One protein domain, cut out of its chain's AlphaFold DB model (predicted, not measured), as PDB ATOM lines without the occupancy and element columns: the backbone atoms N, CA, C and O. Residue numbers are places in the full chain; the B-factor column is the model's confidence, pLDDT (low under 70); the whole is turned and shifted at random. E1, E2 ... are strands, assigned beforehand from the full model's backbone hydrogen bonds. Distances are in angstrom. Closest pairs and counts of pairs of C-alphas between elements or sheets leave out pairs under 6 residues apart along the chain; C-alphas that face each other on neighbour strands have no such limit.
ATOM      1  N   ARG A 726      -3.854  11.872  42.798       91.25
ATOM      2  CA  ARG A 726      -2.488  12.346  42.527       91.25
ATOM      3  C   ARG A 726      -2.204  13.699  43.190       91.25
ATOM      4  O   ARG A 726      -3.125  14.431  43.558       91.25
ATOM      5  N   THR A 727      -0.919  14.023  43.316       95.31
ATOM      6  CA  THR A 727      -0.419  15.337  43.744       95.31
ATOM      7  C   THR A 727       0.422  15.951  42.631       95.31
ATOM      8  O   THR A 727       1.451  15.397  42.248       95.31
ATOM      9  N   ASP A 728      -0.006  17.106  42.131       95.38
ATOM     10  CA  ASP A 728       0.637  17.845  41.048       95.38
ATOM     11  C   ASP A 728       1.394  19.061  41.606       95.38
ATOM     12  O   ASP A 728       0.848  19.856  42.367       95.38
ATOM     13  N   TYR A 729       2.656  19.231  41.216       95.44
ATOM     14  CA  TYR A 729       3.512  20.360  41.579       95.44
ATOM     15  C   TYR A 729       3.750  21.223  40.346       95.44
ATOM     16  O   TYR A 729       4.135  20.707  39.296       95.44
ATOM     17  N   LEU A 730       3.542  22.533  40.466       95.50
ATOM     18  CA  LEU A 730       3.710  23.487  39.373       95.50
ATOM     19  C   LEU A 730       4.616  24.625  39.801       95.50
ATOM     20  O   LEU A 730       4.352  25.262  40.819       95.50
ATOM     21  N   PHE A 731       5.649  24.902  39.009       93.00
ATOM     22  CA  PHE A 731       6.582  25.985  39.287       93.00
ATOM     23  C   PHE A 731       6.858  26.883  38.088       93.00
ATOM     24  O   PHE A 731       6.831  26.464  36.927       93.00
ATOM     25  N   ILE A 732       7.227  28.119  38.410       92.19
ATOM     26  CA  ILE A 732       7.805  29.098  37.493       92.19
ATOM     27  C   ILE A 732       9.169  29.541  38.033       92.19
ATOM     28  O   ILE A 732       9.386  29.560  39.237       92.19
ATOM     29  N   HIS A 733      10.103  29.897  37.156       86.94
ATOM     30  CA  HIS A 733      11.376  30.552  37.478       86.94
ATOM     31  C   HIS A 733      12.195  29.926  38.639       86.94
ATOM     32  O   HIS A 733      12.936  30.629  39.330       86.94
ATOM     33  N   GLN A 734      12.120  28.602  38.821       84.25
ATOM     34  CA  GLN A 734      12.772  27.837  39.889       84.25
ATOM     35  C   GLN A 734      14.284  27.694  39.646       84.25
ATOM     36  O   GLN A 734      14.783  26.631  39.281       84.25
ATOM     37  N   LYS A 735      15.040  28.782  39.819       77.25
ATOM     38  CA  LYS A 735      16.498  28.799  39.594       77.25
ATOM     39  C   LYS A 735      17.272  27.950  40.606       77.25
ATOM     40  O   LYS A 735      18.263  27.328  40.241       77.25
ATOM     41  N   ILE A 736      16.829  27.946  41.863       82.62
ATOM     42  CA  ILE A 736      17.449  27.173  42.945       82.62
ATOM     43  C   ILE A 736      16.859  25.754  42.920       82.62
ATOM     44  O   ILE A 736      15.630  25.640  42.969       82.62
ATOM     45  N   PRO A 737      17.681  24.690  42.847       83.62
ATOM     46  CA  PRO A 737      17.200  23.314  42.900       83.62
ATOM     47  C   PRO A 737      16.402  23.021  44.172       83.62
ATOM     48  O   PRO A 737      16.805  23.394  45.271       83.62
ATOM     49  N   LEU A 738      15.258  22.361  44.008       84.69
ATOM     50  CA  LEU A 738      14.270  22.141  45.058       84.69
ATOM     51  C   LEU A 738      13.895  20.658  45.095       84.69
ATOM     52  O   LEU A 738      13.634  20.059  44.054       84.69
ATOM     53  N   ARG A 739      13.907  20.046  46.283       87.75
ATOM     54  CA  ARG A 739      13.643  18.611  46.443       87.75
ATOM     55  C   ARG A 739      12.152  18.351  46.668       87.75
ATOM     56  O   ARG A 739      11.596  18.804  47.663       87.75
ATOM     57  N   LEU A 740      11.527  17.611  45.758       87.81
ATOM     58  CA  LEU A 740      10.116  17.226  45.761       87.81
ATOM     59  C   LEU A 740      10.016  15.699  45.733       87.81
ATOM     60  O   LEU A 740      10.464  15.080  44.772       87.81
ATOM     61  N   ASN A 741       9.462  15.091  46.785       85.75
ATOM     62  CA  ASN A 741       9.207  13.644  46.884       85.75
ATOM     63  C   ASN A 741      10.419  12.776  46.475       85.75
ATOM     64  O   ASN A 741      10.318  11.837  45.695       85.75
ATOM     65  N   GLY A 742      11.608  13.156  46.958       82.62
ATOM     66  CA  GLY A 742      12.882  12.497  46.647       82.62
ATOM     67  C   GLY A 742      13.648  13.070  45.449       82.62
ATOM     68  O   GLY A 742      14.875  12.983  45.452       82.62
ATOM     69  N   TYR A 743      12.974  13.731  44.504       83.38
ATOM     70  CA  TYR A 743      13.532  14.246  43.249       83.38
ATOM     71  C   TYR A 743      13.995  15.707  43.357       83.38
ATOM     72  O   TYR A 743      13.244  16.557  43.827       83.38
ATOM     73  N   THR A 744      15.198  16.044  42.883       84.75
ATOM     74  CA  THR A 744      15.655  17.448  42.809       84.75
ATOM     75  C   THR A 744      15.231  18.082  41.485       84.75
ATOM     76  O   THR A 744      15.550  17.530  40.433       84.75
ATOM     77  N   VAL A 745      14.574  19.248  41.510       83.88
ATOM     78  CA  VAL A 745      14.074  19.941  40.308       83.88
ATOM     79  C   VAL A 745      14.509  21.407  40.239       83.88
ATOM     80  O   VAL A 745      14.536  22.100  41.254       83.88
ATOM     81  N   SER A 746      14.814  21.912  39.042       79.19
ATOM     82  CA  SER A 746      15.022  23.349  38.775       79.19
ATOM     83  C   SER A 746      14.673  23.704  37.331       79.19
ATOM     84  O   SER A 746      14.703  22.825  36.475       79.19
ATOM     85  N   GLY A 747      14.374  24.978  37.046       72.19
ATOM     86  CA  GLY A 747      14.273  25.530  35.687       72.19
ATOM     87  C   GLY A 747      13.212  26.615  35.467       72.19
ATOM     88  O   GLY A 747      12.725  27.221  36.421       72.19
ATOM     89  N   ARG A 748      12.863  26.909  34.203       78.12
ATOM     90  CA  ARG A 748      11.990  28.058  33.868       78.12
ATOM     91  C   ARG A 748      10.503  27.805  34.119       78.12
ATOM     92  O   ARG A 748       9.880  28.652  34.745       78.12
ATOM     93  N   TYR A 749       9.940  26.698  33.646       82.56
ATOM     94  CA  TYR A 749       8.570  26.286  33.982       82.56
ATOM     95  C   TYR A 749       8.539  24.777  34.192       82.56
ATOM     96  O   TYR A 749       9.261  24.048  33.507       82.56
ATOM     97  N   GLY A 750       7.705  24.306  35.113       81.56
ATOM     98  CA  GLY A 750       7.606  22.885  35.394       81.56
ATOM     99  C   GLY A 750       6.252  22.459  35.924       81.56
ATOM    100  O   GLY A 750       5.591  23.186  36.659       81.56
ATOM    101  N   TYR A 751       5.883  21.249  35.536       89.69
ATOM    102  CA  TYR A 751       4.781  20.452  36.039       89.69
ATOM    103  C   TYR A 751       5.350  19.085  36.406       89.69
ATOM    104  O   TYR A 751       6.029  18.468  35.588       89.69
ATOM    105  N   LEU A 752       5.072  18.604  37.608       90.94
ATOM    106  CA  LEU A 752       5.352  17.239  38.038       90.94
ATOM    107  C   LEU A 752       4.097  16.671  38.680       90.94
ATOM    108  O   LEU A 752       3.292  17.413  39.229       90.94
ATOM    109  N   SER A 753       3.923  15.361  38.616       90.69
ATOM    110  CA  SER A 753       2.756  14.683  39.153       90.69
ATOM    111  C   SER A 753       3.141  13.355  39.758       90.69
ATOM    112  O   SER A 753       3.792  12.538  39.102       90.69
ATOM    113  N   PHE A 754       2.678  13.142  40.979       91.94
ATOM    114  CA  PHE A 754       2.976  11.980  41.791       91.94
ATOM    115  C   PHE A 754       1.689  11.236  42.130       91.94
ATOM    116  O   PHE A 754       0.667  11.862  42.414       91.94
ATOM    117  N   ASP A 755       1.725   9.908  42.097       91.19
ATOM    118  CA  ASP A 755       0.618   9.090  42.592       91.19
ATOM    119  C   ASP A 755       0.587   9.045  44.135       91.19
ATOM    120  O   ASP A 755       1.382   9.687  44.826       91.19
ATOM    121  N   LYS A 756      -0.355   8.277  44.697       90.81
ATOM    122  CA  LYS A 756      -0.505   8.103  46.153       90.81
ATOM    123  C   LYS A 756       0.695   7.447  46.848       90.81
ATOM    124  O   LYS A 756       0.755   7.481  48.070       90.81
ATOM    125  N   THR A 757       1.614   6.840  46.098       90.25
ATOM    126  CA  THR A 757       2.859   6.238  46.605       90.25
ATOM    127  C   THR A 757       4.050   7.191  46.489       90.25
ATOM    128  O   THR A 757       5.192   6.777  46.649       90.25
ATOM    129  N   GLU A 758       3.780   8.467  46.186       88.25
ATOM    130  CA  GLU A 758       4.762   9.521  45.905       88.25
ATOM    131  C   GLU A 758       5.670   9.242  44.697       88.25
ATOM    132  O   GLU A 758       6.654   9.948  44.472       88.25
ATOM    133  N   LYS A 759       5.320   8.264  43.856       87.50
ATOM    134  CA  LYS A 759       6.061   7.947  42.635       87.50
ATOM    135  C   LYS A 759       5.720   8.944  41.531       87.50
ATOM    136  O   LYS A 759       4.545   9.209  41.278       87.50
ATOM    137  N   LEU A 760       6.734   9.468  40.835       85.94
ATOM    138  CA  LEU A 760       6.537  10.350  39.680       85.94
ATOM    139  C   LEU A 760       5.826   9.587  38.546       85.94
ATOM    140  O   LEU A 760       6.364   8.616  38.015       85.94
ATOM    141  N   VAL A 761       4.628  10.038  38.168       86.94
ATOM    142  CA  VAL A 761       3.797   9.431  37.111       86.94
ATOM    143  C   VAL A 761       3.664  10.297  35.861       86.94
ATOM    144  O   VAL A 761       3.413   9.761  34.787       86.94
ATOM    145  N   ASN A 762       3.812  11.622  35.967       84.06
ATOM    146  CA  ASN A 762       3.841  12.534  34.816       84.06
ATOM    147  C   ASN A 762       4.705  13.759  35.111       84.06
ATOM    148  O   ASN A 762       4.789  14.192  36.257       84.06
ATOM    149  N   TYR A 763       5.258  14.380  34.073       83.12
ATOM    150  CA  TYR A 763       5.884  15.696  34.171       83.12
ATOM    151  C   TYR A 763       5.838  16.440  32.828       83.12
ATOM    152  O   TYR A 763       5.575  15.848  31.781       83.12
ATOM    153  N   HIS A 764       6.059  17.752  32.866       79.50
ATOM    154  CA  HIS A 764       6.296  18.609  31.705       79.50
ATOM    155  C   HIS A 764       7.245  19.729  32.122       79.50
ATOM    156  O   HIS A 764       6.972  20.433  33.092       79.50
ATOM    157  N   LEU A 765       8.375  19.879  31.436       72.25
ATOM    158  CA  LEU A 765       9.499  20.699  31.892       72.25
ATOM    159  C   LEU A 765       9.987  21.609  30.769       72.25
ATOM    160  O   LEU A 765      10.069  21.198  29.617       72.25
ATOM    161  N   VAL A 766      10.302  22.855  31.116       66.38
ATOM    162  CA  VAL A 766      10.682  23.896  30.161       66.38
ATOM    163  C   VAL A 766      11.955  24.576  30.647       66.38
ATOM    164  O   VAL A 766      11.921  25.371  31.591       66.38
ATOM    165  N   ASN A 767      13.077  24.269  29.987       62.50
ATOM    166  CA  ASN A 767      14.438  24.642  30.409       62.50
ATOM    167  C   ASN A 767      14.640  24.283  31.887       62.50
ATOM    168  O   ASN A 767      14.893  25.145  32.733       62.50
ATOM    169  N   ALA A 768      14.355  23.019  32.192       62.16
ATOM    170  CA  ALA A 768      14.235  22.493  33.536       62.16
ATOM    171  C   ALA A 768      14.683  21.028  33.579       62.16
ATOM    172  O   ALA A 768      14.508  20.308  32.599       62.16
ATOM    173  N   LYS A 769      15.252  20.598  34.708       66.75
ATOM    174  CA  LYS A 769      15.809  19.251  34.910       66.75
ATOM    175  C   LYS A 769      15.242  18.578  36.160       66.75
ATOM    176  O   LYS A 769      14.866  19.269  37.107       66.75
ATOM    177  N   ILE A 770      15.251  17.243  36.166       71.88
ATOM    178  CA  ILE A 770      15.074  16.403  37.358       71.88
ATOM    179  C   ILE A 770      16.356  15.593  37.557       71.88
ATOM    180  O   ILE A 770      16.841  14.969  36.617       71.88
ATOM    181  N   GLU A 771      16.920  15.585  38.761       73.75
ATOM    182  CA  GLU A 771      18.099  14.766  39.074       73.75
ATOM    183  C   GLU A 771      17.709  13.303  39.330       73.75
ATOM    184  O   GLU A 771      16.693  13.021  39.964       73.75
ATOM    185  N   GLY A 772      18.512  12.360  38.828       58.25
ATOM    186  CA  GLY A 772      18.314  10.916  39.027       58.25
ATOM    187  C   GLY A 772      17.227  10.262  38.160       58.25
ATOM    188  O   GLY A 772      17.188   9.038  38.067       58.25
ATOM    189  N   VAL A 773      16.387  11.044  37.477       56.03
ATOM    190  CA  VAL A 773      15.466  10.546  36.443       56.03
ATOM    191  C   VAL A 773      16.185  10.600  35.100       56.03
ATOM    192  O   VAL A 773      16.475  11.685  34.600       56.03
ATOM    193  N   ALA A 774      16.477   9.438  34.511       43.03
ATOM    194  CA  ALA A 774      16.860   9.372  33.101       43.03
ATOM    195  C   ALA A 774      15.742  10.011  32.264       43.03
ATOM    196  O   ALA A 774      14.577   9.741  32.547       43.03
ATOM    197  N   ASP A 775      16.085  10.852  31.281       44.25
ATOM    198  CA  ASP A 775      15.131  11.696  30.542       44.25
ATOM    199  C   ASP A 775      14.059  10.841  29.839       44.25
ATOM    200  O   ASP A 775      14.229  10.356  28.721       44.25
ATOM    201  N   SER A 776      12.960  10.587  30.550       35.97
ATOM    202  CA  SER A 776      11.985   9.531  30.257       35.97
ATOM    203  C   SER A 776      10.950   9.954  29.212       35.97
ATOM    204  O   SER A 776       9.757   9.696  29.349       35.97
ATOM    205  N   GLY A 777      11.417  10.624  28.159       36.22
ATOM    206  CA  GLY A 777      10.571  11.131  27.088       36.22
ATOM    207  C   GLY A 777       9.954  12.497  27.377       36.22
ATOM    208  O   GLY A 777       8.839  12.764  26.924       36.22
ATOM    209  N   SER A 778      10.689  13.405  28.038       33.50
ATOM    210  CA  SER A 778      10.556  14.793  27.586       33.50
ATOM    211  C   SER A 778      11.052  14.851  26.129       33.50
ATOM    212  O   SER A 778      11.949  14.081  25.766       33.50
ATOM    213  N   PRO A 779      10.477  15.687  25.249       28.81
ATOM    214  CA  PRO A 779      11.009  15.865  23.903       28.81
ATOM    215  C   PRO A 779      12.314  16.685  23.953       28.81
ATOM    216  O   PRO A 779      12.298  17.876  23.666       28.81
TER     217      PRO A 779
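This is residues 726 to 779 of the 871 residues of an uncharacterized protein of Lentisphaeria bacterium (UniProt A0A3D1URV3). One sheet of three long strands is folded over on itself like a U-shaped trough, as E1, E2 and E3 each bend sharply, side by side. E2 runs between E1 and E3, and the tail, residues 771 to 779, turns away from E2 past the edge made by E3. The printed part has 54 residues, with no named helix and three named strands, E1, E2 and E3 along the chain; the sheet's order is E1, E2, E3, antiparallel throughout, and the class is all strand. The whole is compact, with a radius of gyration of the C-alphas of 10.2 A and spans of 27 by 20 by 16 A.

The inner strand E2, residues 743 to 755, and the edge strand E1, residues 726 to 740, form a hairpin, antiparallel at 159 degrees. The C-alphas of Asp 728 and Ser 753 face each other at 4.3 A; N 729 and O 752, 2.8 A, are within hydrogen-bond range, as are N 745 and O 738, 2.8 A. E2 and the other edge strand, E3, residues 760 to 770, form a second hairpin, antiparallel at 179 degrees. Here the C-alphas of Leu 752 and Tyr 763 face each other at 4.2 A, and N 751 and O 764, 2.8 A, are within hydrogen-bond range. The three strands form a meander, each strand the antiparallel neighbour of the one before.

E1 begins at C-alpha 726, (-2.488, 12.346, 42.527), measures 13.9 A from first to last C-alpha and bends by 166 degrees at residue 737. E2 also measures 13.9 A and bends by 151 degrees at residue 746. E3 measures 10.7 A, bends by 147 degrees at residue 767 and ends at C-alpha 770, (15.074, 16.403, 37.358).

The C-alphas of Lys 735 and Lys 756, the two farthest apart, are 27.6 A apart. The sheet is twisted, with C-alphas up to 6.3 A off its best plane. Both links are tight, and the printed part has no cut. Mean pLDDT of the printed part is 77.6; residues 766 to 769 and 772 to 779 are under 70.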